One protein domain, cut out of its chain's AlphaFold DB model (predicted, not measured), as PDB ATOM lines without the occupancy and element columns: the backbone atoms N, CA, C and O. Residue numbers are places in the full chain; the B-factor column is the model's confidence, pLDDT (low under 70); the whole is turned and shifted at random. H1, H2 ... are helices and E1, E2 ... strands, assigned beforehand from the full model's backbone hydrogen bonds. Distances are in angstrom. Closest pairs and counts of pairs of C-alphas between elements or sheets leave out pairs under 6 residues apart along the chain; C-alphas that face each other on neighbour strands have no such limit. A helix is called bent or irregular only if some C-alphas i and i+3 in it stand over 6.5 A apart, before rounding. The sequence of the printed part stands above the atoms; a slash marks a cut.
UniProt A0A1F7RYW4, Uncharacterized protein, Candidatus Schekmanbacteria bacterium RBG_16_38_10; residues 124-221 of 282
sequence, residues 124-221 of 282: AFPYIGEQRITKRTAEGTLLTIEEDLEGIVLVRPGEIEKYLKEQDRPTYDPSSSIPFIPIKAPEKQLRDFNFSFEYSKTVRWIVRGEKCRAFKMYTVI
ATOM      1  N   ALA A 124     248.042 227.334 226.311       97.75
ATOM      2  CA  ALA A 124     247.070 228.305 225.831       97.75
ATOM      3  C   ALA A 124     246.193 228.823 226.977       97.75
ATOM      4  O   ALA A 124     245.719 228.046 227.805       97.75
ATOM      5  N   PHE A 125     245.970 230.134 227.039       97.56
ATOM      6  CA  PHE A 125     245.092 230.761 228.035       97.56
ATOM      7  C   PHE A 125     244.468 232.049 227.480       97.56
ATOM      8  O   PHE A 125     245.060 232.693 226.606       97.56
ATOM      9  N   PRO A 126     243.270 232.443 227.947       97.38
ATOM     10  CA  PRO A 126     242.627 233.656 227.480       97.38
ATOM     11  C   PRO A 126     243.377 234.889 227.982       97.38
ATOM     12  O   PRO A 126     243.989 234.890 229.050       97.38
ATOM     13  N   TYR A 127     243.295 235.961 227.213       96.31
ATOM     14  CA  TYR A 127     243.781 237.275 227.584       96.31
ATOM     15  C   TYR A 127     242.709 238.310 227.269       96.31
ATOM     16  O   TYR A 127     242.202 238.376 226.148       96.31
ATOM     17  N   ILE A 128     242.382 239.112 228.280       95.06
ATOM     18  CA  ILE A 128     241.475 240.252 228.182       95.06
ATOM     19  C   ILE A 128     242.141 241.411 228.916       95.06
ATOM     20  O   ILE A 128     242.386 241.336 230.127       95.06
ATOM     21  N   GLY A 129     242.468 242.475 228.191       93.44
ATOM     22  CA  GLY A 129     243.006 243.683 228.794       93.44
ATOM     23  C   GLY A 129     243.628 244.659 227.809       93.44
ATOM     24  O   GLY A 129     243.852 244.356 226.642       93.44
ATOM     25  N   GLU A 130     243.934 245.833 228.341       92.81
ATOM     26  CA  GLU A 130     244.586 246.922 227.625       92.81
ATOM     27  C   GLU A 130     246.066 246.627 227.357       92.81
ATOM     28  O   GLU A 130     246.804 246.151 228.233       92.81
ATOM     29  N   GLN A 131     246.515 246.969 226.151       90.69
ATOM     30  CA  GLN A 131     247.921 246.985 225.763       90.69
ATOM     31  C   GLN A 131     248.305 248.361 225.229       90.69
ATOM     32  O   GLN A 131     247.594 248.952 224.417       90.69
ATOM     33  N   ARG A 132     249.479 248.841 225.644       89.81
ATOM     34  CA  ARG A 132     250.116 250.018 225.050       89.81
ATOM     35  C   ARG A 132     250.921 249.583 223.843       89.81
ATOM     36  O   ARG A 132     251.900 248.851 223.980       89.81
ATOM     37  N   ILE A 133     250.512 250.037 222.669       86.44
ATOM     38  CA  ILE A 133     251.157 249.707 221.405       86.44
ATOM     39  C   ILE A 133     251.757 250.984 220.840       86.44
ATOM     40  O   ILE A 133     251.042 251.926 220.508       86.44
ATOM     41  N   THR A 134     253.078 251.005 220.700       85.69
ATOM     42  CA  THR A 134     253.782 252.095 220.026       85.69
ATOM     43  C   THR A 134     253.919 251.765 218.540       85.69
ATOM     44  O   THR A 134     254.520 250.757 218.172       85.69
ATOM     45  N   LYS A 135     253.351 252.609 217.675       87.94
ATOM     46  CA  LYS A 135     253.414 252.502 216.211       87.94
ATOM     47  C   LYS A 135     254.185 253.693 215.648       87.94
ATOM     48  O   LYS A 135     254.069 254.801 216.161       87.94
ATOM     49  N   ARG A 136     254.953 253.477 214.580       89.19
ATOM     50  CA  ARG A 136     255.549 254.570 213.802       89.19
ATOM     51  C   ARG A 136     254.538 255.033 212.747       89.19
ATOM     52  O   ARG A 136     254.023 254.200 212.006       89.19
ATOM     53  N   THR A 137     254.231 256.326 212.710       91.56
ATOM     54  CA  THR A 137     253.353 256.934 211.698       91.56
ATOM     55  C   THR A 137     254.073 257.061 210.351       91.56
ATOM     56  O   THR A 137     255.287 256.847 210.269       91.56
ATOM     57  N   ALA A 138     253.345 257.421 209.289       92.50
ATOM     58  CA  ALA A 138     253.926 257.637 207.960       92.50
ATOM     59  C   ALA A 138     255.003 258.741 207.964       92.50
ATOM     60  O   ALA A 138     255.984 258.663 207.232       92.50
ATOM     61  N   GLU A 139     254.866 259.721 208.857       93.44
ATOM     62  CA  GLU A 139     255.786 260.843 209.064       93.44
ATOM     63  C   GLU A 139     256.984 260.475 209.958       93.44
ATOM     64  O   GLU A 139     257.812 261.323 210.281       93.44
ATOM     65  N   GLY A 140     257.077 259.221 210.412       91.62
ATOM     66  CA  GLY A 140     258.156 258.745 211.280       91.62
ATOM     67  C   GLY A 140     257.959 259.018 212.776       91.62
ATOM     68  O   GLY A 140     258.820 258.632 213.570       91.62
ATOM     69  N   THR A 141     256.835 259.615 213.184       91.06
ATOM     70  CA  THR A 141     256.528 259.904 214.596       91.06
ATOM     71  C   THR A 141     256.128 258.626 215.336       91.06
ATOM     72  O   THR A 141     255.469 257.759 214.769       91.06
ATOM     73  N   LEU A 142     256.515 258.480 216.606       92.94
ATOM     74  CA  LEU A 142     256.056 257.374 217.451       92.94
ATOM     75  C   LEU A 142     254.744 257.758 218.142       92.94
ATOM     76  O   LEU A 142     254.715 258.666 218.968       92.94
ATOM     77  N   LEU A 143     253.670 257.040 217.830       89.62
ATOM     78  CA  LEU A 143     252.369 257.166 218.476       89.62
ATOM     79  C   LEU A 143     252.152 255.969 219.400       89.62
ATOM     80  O   LEU A 143     252.199 254.827 218.944       89.62
ATOM     81  N   THR A 144     251.887 256.215 220.681       90.94
ATOM     82  CA  THR A 144     251.473 255.160 221.617       90.94
ATOM     83  C   THR A 144     249.960 255.194 221.755       90.94
ATOM     84  O   THR A 144     249.408 256.209 222.169       90.94
ATOM     85  N   ILE A 145     249.307 254.093 221.397       90.44
ATOM     86  CA  ILE A 145     247.865 253.902 221.555       90.44
ATOM     87  C   ILE A 145     247.602 252.852 222.632       90.44
ATOM     88  O   ILE A 145     248.356 251.886 222.756       90.44
ATOM     89  N   GLU A 146     246.536 253.043 223.400       92.75
ATOM     90  CA  GLU A 146     245.978 252.014 224.273       92.75
ATOM     91  C   GLU A 146     244.895 251.271 223.482       92.75
ATOM     92  O   GLU A 146     243.979 251.888 222.940       92.75
ATOM     93  N   GLU A 147     245.058 249.957 223.328       93.44
ATOM     94  CA  GLU A 147     244.121 249.089 222.610       93.44
ATOM     95  C   GLU A 147     243.584 248.036 223.583       93.44
ATOM     96  O   GLU A 147     244.362 247.322 224.224       93.44
ATOM     97  N   ASP A 148     242.259 247.926 223.678       94.50
ATOM     98  CA  ASP A 148     241.599 246.825 224.373       94.50
ATOM     99  C   ASP A 148     241.742 245.551 223.548       94.50
ATOM    100  O   ASP A 148     241.160 245.408 222.468       94.50
ATOM    101  N   LEU A 149     242.525 244.605 224.060       95.56
ATOM    102  CA  LEU A 149     242.760 243.338 223.394       95.56
ATOM    103  C   LEU A 149     242.004 242.206 224.077       95.56
ATOM    104  O   LEU A 149     241.965 242.068 225.300       95.56
ATOM    105  N   GLU A 150     241.458 241.344 223.231       96.94
ATOM    106  CA  GLU A 150     240.776 240.120 223.610       96.94
ATOM    107  C   GLU A 150     241.240 239.002 222.672       96.94
ATOM    108  O   GLU A 150     241.229 239.156 221.443       96.94
ATOM    109  N   GLY A 151     241.725 237.904 223.244       97.12
ATOM    110  CA  GLY A 151     242.251 236.794 222.462       97.12
ATOM    111  C   GLY A 151     242.888 235.701 223.301       97.12
ATOM    112  O   GLY A 151     242.714 235.650 224.517       97.12
ATOM    113  N   ILE A 152     243.618 234.804 222.646       97.62
ATOM    114  CA  ILE A 152     244.290 233.668 223.283       97.62
ATOM    115  C   ILE A 152     245.792 233.893 223.218       97.62
ATOM    116  O   ILE A 152     246.354 234.115 222.148       97.62
ATOM    117  N   VAL A 153     246.457 233.807 224.363       96.94
ATOM    118  CA  VAL A 153     247.908 233.663 224.405       96.94
ATOM    119  C   VAL A 153     248.237 232.201 224.151       96.94
ATOM    120  O   VAL A 153     247.713 231.335 224.846       96.94
ATOM    121  N   LEU A 154     249.103 231.937 223.173       96.56
ATOM    122  CA  LEU A 154     249.531 230.593 222.790       96.56
ATOM    123  C   LEU A 154     251.058 230.537 222.810       96.56
ATOM    124  O   LEU A 154     251.717 231.234 222.046       96.56
ATOM    125  N   VAL A 155     251.622 229.704 223.676       94.69
ATOM    126  CA  VAL A 155     253.068 229.508 223.802       94.69
ATOM    127  C   VAL A 155     253.414 228.089 223.385       94.69
ATOM    128  O   VAL A 155     253.006 227.144 224.053       94.69
ATOM    129  N   ARG A 156     254.202 227.957 222.318       94.06
ATOM    130  CA  ARG A 156     254.763 226.692 221.817       94.06
ATOM    131  C   ARG A 156     256.293 226.721 221.934       94.06
ATOM    132  O   ARG A 156     256.936 227.388 221.115       94.06
ATOM    133  N   PRO A 157     256.898 226.102 222.964       88.31
ATOM    134  CA  PRO A 157     258.353 226.052 223.100       88.31
ATOM    135  C   PRO A 157     259.016 225.461 221.848       88.31
ATOM    136  O   PRO A 157     258.515 224.508 221.263       88.31
ATOM    137  N   GLY A 158     260.136 226.039 221.410       84.62
ATOM    138  CA  GLY A 158     260.879 225.594 220.221       84.62
ATOM    139  C   GLY A 158     260.277 226.013 218.871       84.62
ATOM    140  O   GLY A 158     261.022 226.283 217.932       84.62
ATOM    141  N   GLU A 159     258.957 226.155 218.755       86.31
ATOM    142  CA  GLU A 159     258.327 226.587 217.496       86.31
ATOM    143  C   GLU A 159     258.307 228.101 217.299       86.31
ATOM    144  O   GLU A 159     258.235 228.573 216.165       86.31
ATOM    145  N   ILE A 160     258.396 228.873 218.387       84.19
ATOM    146  CA  ILE A 160     258.434 230.339 218.314       84.19
ATOM    147  C   ILE A 160     259.586 230.810 217.418       84.19
ATOM    148  O   ILE A 160     259.371 231.633 216.532       84.19
ATOM    149  N   GLU A 161     260.789 230.266 217.603       84.25
ATOM    150  CA  GLU A 161     261.969 230.651 216.822       84.25
ATOM    151  C   GLU A 161     261.804 230.323 215.336       84.25
ATOM    152  O   GLU A 161     262.098 231.157 214.477       84.25
ATOM    153  N   LYS A 162     261.272 229.132 215.031       85.81
ATOM    154  CA  LYS A 162     260.986 228.706 213.658       85.81
ATOM    155  C   LYS A 162     259.974 229.642 212.993       85.81
ATOM    156  O   LYS A 162     260.244 230.154 211.910       85.81
ATOM    157  N   TYR A 163     258.857 229.917 213.667       84.88
ATOM    158  CA  TYR A 163     257.813 230.810 213.166       84.88
ATOM    159  C   TYR A 163     258.342 232.225 212.902       84.88
ATOM    160  O   TYR A 163     258.076 232.810 211.857       84.88
ATOM    161  N   LEU A 164     259.128 232.781 213.825       84.31
ATOM    162  CA  LEU A 164     259.706 234.117 213.672       84.31
ATOM    163  C   LEU A 164     260.662 234.211 212.485       84.31
ATOM    164  O   LEU A 164     260.614 235.195 211.745       84.31
ATOM    165  N   LYS A 165     261.484 233.174 212.285       85.56
ATOM    166  CA  LYS A 165     262.392 233.073 211.141       85.56
ATOM    167  C   LYS A 165     261.629 233.026 209.814       85.56
ATOM    168  O   LYS A 165     262.041 233.669 208.858       85.56
ATOM    169  N   GLU A 166     260.505 232.312 209.760       87.12
ATOM    170  CA  GLU A 166     259.637 232.249 208.574       87.12
ATOM    171  C   GLU A 166     258.932 233.581 208.263       87.12
ATOM    172  O   GLU A 166     258.562 233.827 207.117       87.12
ATOM    173  N   GLN A 167     258.741 234.445 209.264       84.00
ATOM    174  CA  GLN A 167     258.094 235.753 209.113       84.00
ATOM    175  C   GLN A 167     259.077 236.912 208.874       84.00
ATOM    176  O   GLN A 167     258.645 238.065 208.897       84.00
ATOM    177  N   ASP A 168     260.372 236.626 208.688       84.88
ATOM    178  CA  ASP A 168     261.439 237.627 208.519       84.88
ATOM    179  C   ASP A 168     261.418 238.720 209.609       84.88
ATOM    180  O   ASP A 168     261.614 239.912 209.363       84.88
ATOM    181  N   ARG A 169     261.100 238.326 210.853       76.75
ATOM    182  CA  ARG A 169     261.068 239.248 211.994       76.75
ATOM    183  C   ARG A 169     262.405 239.234 212.743       76.75
ATOM    184  O   ARG A 169     262.951 238.155 212.974       76.75
ATOM    185  N   PRO A 170     262.919 240.406 213.167       68.81
ATOM    186  CA  PRO A 170     264.146 240.489 213.954       68.81
ATOM    187  C   PRO A 170     264.004 239.775 215.305       68.81
ATOM    188  O   PRO A 170     262.897 239.490 215.765       68.81
ATOM    189  N   THR A 171     265.155 239.500 215.924       66.50
ATOM    190  CA  THR A 171     265.330 238.756 217.181       66.50
ATOM    191  C   THR A 171     264.242 239.058 218.209       66.50
ATOM    192  O   THR A 171     264.134 240.172 218.721       66.50
ATOM    193  N   TYR A 172     263.446 238.035 218.503       69.75
ATOM    194  CA  TYR A 172     262.434 238.028 219.548       69.75
ATOM    195  C   TYR A 172     263.083 237.948 220.916       69.75
ATOM    196  O   TYR A 172     263.925 237.087 221.166       69.75
ATOM    197  N   ASP A 173     262.635 238.820 221.808       78.00
ATOM    198  CA  ASP A 173     262.921 238.697 223.222       78.00
ATOM    199  C   ASP A 173     261.737 237.995 223.925       78.00
ATOM    200  O   ASP A 173     260.679 238.611 224.133       78.00
ATOM    201  N   PRO A 174     261.890 236.709 224.307       73.44
ATOM    202  CA  PRO A 174     260.860 235.951 225.019       73.44
ATOM    203  C   PRO A 174     260.524 236.509 226.396       73.44
ATOM    204  O   PRO A 174     259.506 236.116 226.984       73.44
ATOM    205  N   SER A 175     261.371 237.381 226.942       77.19
ATOM    206  CA  SER A 175     261.135 237.989 228.245       77.19
ATOM    207  C   SER A 175     260.129 239.143 228.172       77.19
ATOM    208  O   SER A 175     259.379 239.345 229.130       77.19
ATOM    209  N   SER A 176     260.031 239.834 227.031       84.81
ATOM    210  CA  SER A 176     259.228 241.056 226.884       84.81
ATOM    211  C   SER A 176     257.955 240.886 226.058       84.81
ATOM    212  O   SER A 176     257.001 241.639 226.270       84.81
ATOM    213  N   SER A 177     257.874 239.891 225.172       89.06
ATOM    214  CA  SER A 177     256.698 239.682 224.317       89.06
ATOM    215  C   SER A 177     256.191 238.241 224.329       89.06
ATOM    216  O   SER A 177     256.883 237.316 224.756       89.06
ATOM    217  N   ILE A 178     254.931 238.044 223.939       92.50
ATOM    218  CA  ILE A 178     254.297 236.721 223.910       92.50
ATOM    219  C   ILE A 178     253.326 236.608 222.721       92.50
ATOM    220  O   ILE A 178     252.671 237.609 222.398       92.50
ATOM    221  N   PRO A 179     253.227 235.436 222.056       94.50
ATOM    222  CA  PRO A 179     252.313 235.260 220.936       94.50
ATOM    223  C   PRO A 179     250.856 235.338 221.396       94.50
ATOM    224  O   PRO A 179     250.472 234.785 222.429       94.50
ATOM    225  N   PHE A 180     250.043 236.022 220.601       95.50
ATOM    226  CA  PHE A 180     248.652 236.328 220.890       95.50
ATOM    227  C   PHE A 180     247.806 236.175 219.625       95.50
ATOM    228  O   PHE A 180     248.104 236.769 218.591       95.50
ATOM    229  N   ILE A 181     246.735 235.399 219.713       96.56
ATOM    230  CA  ILE A 181     245.766 235.173 218.642       96.56
ATOM    231  C   ILE A 181     244.527 236.014 218.963       96.56
ATOM    232  O   ILE A 181     243.802 235.669 219.900       96.56
ATOM    233  N   PRO A 182     244.259 237.106 218.223       96.81
ATOM    234  CA  PRO A 182     243.067 237.916 218.445       96.81
ATOM    235  C   PRO A 182     241.811 237.091 218.155       96.81
ATOM    236  O   PRO A 182     241.619 236.631 217.028       96.81
ATOM    237  N   ILE A 183     240.959 236.899 219.161       97.12
ATOM    238  CA  ILE A 183     239.708 236.149 219.026       97.12
ATOM    239  C   ILE A 183     238.707 236.582 220.099       97.12
ATOM    240  O   ILE A 183     239.076 236.873 221.234       97.12
ATOM    241  N   LYS A 184     237.424 236.622 219.735       97.56
ATOM    242  CA  LYS A 184     236.336 236.979 220.649       97.56
ATOM    243  C   LYS A 184     235.918 235.811 221.535       97.56
ATOM    244  O   LYS A 184     235.893 234.664 221.084       97.56
ATOM    245  N   ALA A 185     235.536 236.131 222.770       97.19
ATOM    246  CA  ALA A 185     235.178 235.196 223.828       97.19
ATOM    247  C   ALA A 185     236.262 234.123 224.074       97.19
ATOM    248  O   ALA A 185     235.962 232.929 224.027       97.19
ATOM    249  N   PRO A 186     237.527 234.507 224.334       97.50
ATOM    250  CA  PRO A 186     238.674 233.609 224.248       97.50
ATOM    251  C   PRO A 186     238.599 232.434 225.221       97.50
ATOM    252  O   PRO A 186     239.006 231.337 224.857       97.50
ATOM    253  N   GLU A 187     238.033 232.610 226.422       96.75
ATOM    254  CA  GLU A 187     237.836 231.481 227.342       96.75
ATOM    255  C   GLU A 187     236.859 230.449 226.765       96.75
ATOM    256  O   GLU A 187     237.127 229.255 226.842       96.75
ATOM    257  N   LYS A 188     235.756 230.896 226.151       97.50
ATOM    258  CA  LYS A 188     234.790 229.997 225.511       97.50
ATOM    259  C   LYS A 188     235.437 229.252 224.343       97.50
ATOM    260  O   LYS A 188     235.377 228.031 224.301       97.50
ATOM    261  N   GLN A 189     236.125 229.969 223.452       97.62
ATOM    262  CA  GLN A 189     236.827 229.359 222.312       97.62
ATOM    263  C   GLN A 189     237.859 228.320 222.769       97.62
ATOM    264  O   GLN A 189     238.007 227.271 222.150       97.62
ATOM    265  N   LEU A 190     238.546 228.598 223.881       96.44
ATOM    266  CA  LEU A 190     239.536 227.707 224.473       96.44
ATOM    267  C   LEU A 190     238.915 226.477 225.158       96.44
ATOM    268  O   LEU A 190     239.558 225.436 225.208       96.44
ATOM    269  N   ARG A 191     237.694 226.574 225.694       96.62
ATOM    270  CA  ARG A 191     236.952 225.429 226.255       96.62
ATOM    271  C   ARG A 191     236.370 224.533 225.168       96.62
ATOM    272  O   ARG A 191     236.466 223.316 225.283       96.62
ATOM    273  N   ASP A 192     235.831 225.154 224.123       96.62
ATOM    274  CA  ASP A 192     235.145 224.488 223.012       96.62
ATOM    275  C   ASP A 192     236.121 224.005 221.919       96.62
ATOM    276  O   ASP A 192     235.699 223.422 220.926       96.62
ATOM    277  N   PHE A 193     237.421 224.290 222.069       95.38
ATOM    278  CA  PHE A 193     238.485 224.021 221.085       95.38
ATOM    279  C   PHE A 193     238.185 224.595 219.693       95.38
ATOM    280  O   PHE A 193     238.643 224.093 218.669       95.38
ATOM    281  N   ASN A 194     237.452 225.706 219.651       95.56
ATOM    282  CA  ASN A 194     237.021 226.358 218.420       95.56
ATOM    283  C   ASN A 194     238.055 227.392 217.923       95.56
ATOM    284  O   ASN A 194     237.736 228.532 217.585       95.56
ATOM    285  N   PHE A 195     239.331 227.003 217.930       94.69
ATOM    286  CA  PHE A 195     240.445 227.758 217.352       94.69
ATOM    287  C   PHE A 195     241.615 226.814 217.033       94.69
ATOM    288  O   PHE A 195     241.670 225.686 217.515       94.69
ATOM    289  N   SER A 196     242.571 227.276 216.223       95.00
ATOM    290  CA  SER A 196     243.774 226.495 215.930       95.00
ATOM    291  C   SER A 196     244.829 226.672 217.020       95.00
ATOM    292  O   SER A 196     245.190 227.798 217.363       95.00
ATOM    293  N   PHE A 197     245.383 225.557 217.494       94.69
ATOM    294  CA  PHE A 197     246.571 225.563 218.346       94.69
ATOM    295  C   PHE A 197     247.860 225.814 217.557       94.69
ATOM    296  O   PHE A 197     248.914 225.887 218.174       94.69
ATOM    297  N   GLU A 198     247.812 225.944 216.230       94.56
ATOM    298  CA  GLU A 198     248.959 226.286 215.382       94.56
ATOM    299  C   GLU A 198     249.091 227.802 215.197       94.56
ATOM    300  O   GLU A 198     248.095 228.533 215.145       94.56
ATOM    301  N   TYR A 199     250.323 228.289 215.027       92.62
ATOM    302  CA  TYR A 199     250.524 229.684 214.653       92.62
ATOM    303  C   TYR A 199     250.035 229.935 213.226       92.62
ATOM    304  O   TYR A 199     250.424 229.264 212.274       92.62
ATOM    305  N   SER A 200     249.193 230.953 213.072       90.12
ATOM    306  CA  SER A 200     248.722 231.431 211.776       90.12
ATOM    307  C   SER A 200     249.352 232.790 211.441       90.12
ATOM    308  O   SER A 200     250.087 233.387 212.233       90.12
ATOM    309  N   LYS A 201     249.023 233.343 210.270       89.44
ATOM    310  CA  LYS A 201     249.417 234.714 209.898       89.44
ATOM    311  C   LYS A 201     248.742 235.799 210.755       89.44
ATOM    312  O   LYS A 201     249.133 236.958 210.670       89.44
ATOM    313  N   THR A 202     247.732 235.453 211.561       90.38
ATOM    314  CA  THR A 202     247.007 236.414 212.414       90.38
ATOM    315  C   THR A 202     247.618 236.578 213.803       90.38
ATOM    316  O   THR A 202     247.157 237.434 214.563       90.38
ATOM    317  N   VAL A 203     248.657 235.802 214.137       93.50
ATOM    318  CA  VAL A 203     249.370 235.924 215.413       93.50
ATOM    319  C   VAL A 203     249.972 237.325 215.530       93.50
ATOM    320  O   VAL A 203     250.753 237.786 214.694       93.50
ATOM    321  N   ARG A 204     249.595 238.014 216.603       92.81
ATOM    322  CA  ARG A 204     250.196 239.266 217.055       92.81
ATOM    323  C   ARG A 204     251.114 238.984 218.240       92.81
ATOM    324  O   ARG A 204     251.089 237.909 218.829       92.81
ATOM    325  N   TRP A 205     251.910 239.980 218.598       90.75
ATOM    326  CA  TRP A 205     252.763 239.940 219.778       90.75
ATOM    327  C   TRP A 205     252.289 241.022 220.728       90.75
ATOM    328  O   TRP A 205     252.095 242.163 220.309       90.75
ATOM    329  N   ILE A 206     252.076 240.653 221.985       92.19
ATOM    330  CA  ILE A 206     251.705 241.594 223.044       92.19
ATOM    331  C   ILE A 206     252.813 241.640 224.088       92.19
ATOM    332  O   ILE A 206     253.567 240.675 224.238       92.19
ATOM    333  N   VAL A 207     252.905 242.749 224.822       89.81
ATOM    334  CA  VAL A 207     253.883 242.875 225.901       89.81
ATOM    335  C   VAL A 207     253.492 241.931 227.034       89.81
ATOM    336  O   VAL A 207     252.326 241.859 227.449       89.81
ATOM    337  N   ARG A 208     254.474 241.191 227.551       86.44
ATOM    338  CA  ARG A 208     254.292 240.266 228.671       86.44
ATOM    339  C   ARG A 208     254.058 241.056 229.966       86.44
ATOM    340  O   ARG A 208     254.987 241.395 230.690       86.44
ATOM    341  N   GLY A 209     252.792 241.344 230.261       84.50
ATOM    342  CA  GLY A 209     252.360 242.031 231.481       84.50
ATOM    343  C   GLY A 209     251.899 241.090 232.600       84.50
ATOM    344  O   GLY A 209     251.856 239.868 232.458       84.50
ATOM    345  N   GLU A 210     251.476 241.656 233.733       75.31
ATOM    346  CA  GLU A 210     250.954 240.882 234.872       75.31
ATOM    347  C   GLU A 210     249.673 240.090 234.577       75.31
ATOM    348  O   GLU A 210     249.424 239.070 235.235       75.31
ATOM    349  N   LYS A 211     248.886 240.575 233.610       76.62
ATOM    350  CA  LYS A 211     247.664 239.939 233.100       76.62
ATOM    351  C   LYS A 211     247.974 238.745 232.179       76.62
ATOM    352  O   LYS A 211     247.131 237.873 232.028       76.62
ATOM    353  N   CYS A 212     249.187 238.651 231.624       77.31
ATOM    354  CA  CYS A 212     249.619 237.556 230.744       77.31
ATOM    355  C   CYS A 212     250.201 236.389 231.554       77.31
ATOM    356  O   CYS A 212     251.402 236.117 231.474       77.31
ATOM    357  N   ARG A 213     249.389 235.720 232.382       81.06
ATOM    358  CA  ARG A 213     249.857 234.549 233.140       81.06
ATOM    359  C   ARG A 213     248.939 233.354 232.973       81.06
ATOM    360  O   ARG A 213     247.762 233.423 233.320       81.06
ATOM    361  N   ALA A 214     249.549 232.249 232.562       84.44
ATOM    362  CA  ALA A 214     248.958 230.932 232.683       84.44
ATOM    363  C   ALA A 214     248.505 230.675 234.130       84.44
ATOM    364  O   ALA A 214     249.044 231.242 235.089       84.44
ATOM    365  N   PHE A 215     247.486 229.835 234.262       89.69
ATOM    366  CA  PHE A 215     246.874 229.363 235.504       89.69
ATOM    367  C   PHE A 215     246.119 230.407 236.338       89.69
ATOM    368  O   PHE A 215     245.270 230.025 237.133       89.69
ATOM    369  N   LYS A 216     246.298 231.720 236.123       87.56
ATOM    370  CA  LYS A 216     245.373 232.728 236.690       87.56
ATOM    371  C   LYS A 216     243.969 232.654 236.081       87.56
ATOM    372  O   LYS A 216     243.008 233.116 236.687       87.56
ATOM    373  N   MET A 217     243.881 232.121 234.871       90.88
ATOM    374  CA  MET A 217     242.658 231.907 234.109       90.88
ATOM    375  C   MET A 217     242.599 230.442 233.670       90.88
ATOM    376  O   MET A 217     243.563 229.692 233.858       90.88
ATOM    377  N   TYR A 218     241.486 230.041 233.053       97.12
ATOM    378  CA  TYR A 218     241.378 228.714 232.455       97.12
ATOM    379  C   TYR A 218     242.527 228.474 231.468       97.12
ATOM    380  O   TYR A 218     242.731 229.265 230.551       97.12
ATOM    381  N   THR A 219     243.306 227.418 231.692       97.75
ATOM    382  CA  THR A 219     244.532 227.144 230.928       97.75
ATOM    383  C   THR A 219     244.467 225.762 230.300       97.75
ATOM    384  O   THR A 219     244.176 224.786 230.987       97.75
ATOM    385  N   VAL A 220     244.767 225.674 229.008       98.44
ATOM    386  CA  VAL A 220     244.920 224.406 228.291       98.44
ATOM    387  C   VAL A 220     246.402 224.117 228.119       98.44
ATOM    388  O   VAL A 220     247.157 224.971 227.648       98.44
ATOM    389  N   ILE A 221     246.810 222.914 228.507       98.25
ATOM    390  CA  ILE A 221     248.186 222.437 228.401       98.25
ATOM    391  C   ILE A 221     248.204 221.260 227.433       98.25
ATOM    392  O   ILE A 221     247.581 220.234 227.694       98.25
TER     393      ILE A 221
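AT A GLANCE: This is residues 124 to 221 of the 282 residues of an uncharacterized protein of Candidatus Schekmanbacteria bacterium RBG_16_38_10 (UniProt A0A1F7RYW4). Picture a long, strongly bent hairpin, E1 and E2, with the short strands E3 and E4 continuing its sheet into the hollow of the bend. One half of the hairpin reaches away as an arm toward the turn at residues 137 to 141; near the other end H2 packs on E1 and E2, while H1 lies off the sheet beyond the end of E2. The printed part has 98 residues, with two named helices and five named strands in the order E1 E2 H1 E3 H2 E4 E5; the class is mixed, helices and strands. The sheet runs E1 E2 E3 E4, antiparallel throughout. The whole is compact, with a radius of gyration of the C-alphas of 14.0 A, yet elongated in outline, 44 by 29 by 22 A.

IN THESE COORDINATES: Find C-alpha 124 at (247.070, 228.305, 225.831); from there E1, residues 124 to 136, runs 30.1 A from first to last C-alpha and bends by 80 degrees at residue 128. E2, residues 142 to 155, starts at (256.056, 257.374, 217.451), spans 28.7 A and bends by 91 degrees at residue 151. E3 is residues 177 to 182, 14.9 A long, and E4 is residues 204 to 207. Look for H1 at residues 159 to 166, 10.6 A long, and H2 at residues 186 to 191. E5, residues 219 to 221, ends at (248.186, 222.437, 228.401).

HOW THE PARTS SIT: Start at the hairpin of E1 and E2, antiparallel at 158 degrees, where N 127 and O 151 are 2.8 A apart, within hydrogen-bond range. E3 is staggered: its residues 180 to 182 pair with E2, with N 181 and O 152 at 2.8 A, and its residues 177 to 180 pair with E4, with N 180 and O 204 at 2.8 A. The sheet is strongly twisted, and E1 and E4 are its edge strands. H2 is on the sheet at a height of 8.3 A, only just over E1 and E2, with 3 of its C-alphas on each; its closest C-alphas to E1 are Pro 186 and Pro 126, 5.1 A apart. H1 is not on the sheet and is apart from H2. E5 pairs with no named strand; its closest C-alpha to E1 is that of Thr 219, 4.7 A from that of Phe 125. In H1 and H2 every O i to N i+4 pair is within hydrogen-bond range.

THE WHOLE: The two C-alphas farthest apart, those of Glu 139 and Asp 192, are 44.1 A apart. The printed part has no cut. The links H2 to E4 and E4 to E5 are long. The mean pLDDT of the printed part is 90.3; look at residues 170 to 172 for values under 70.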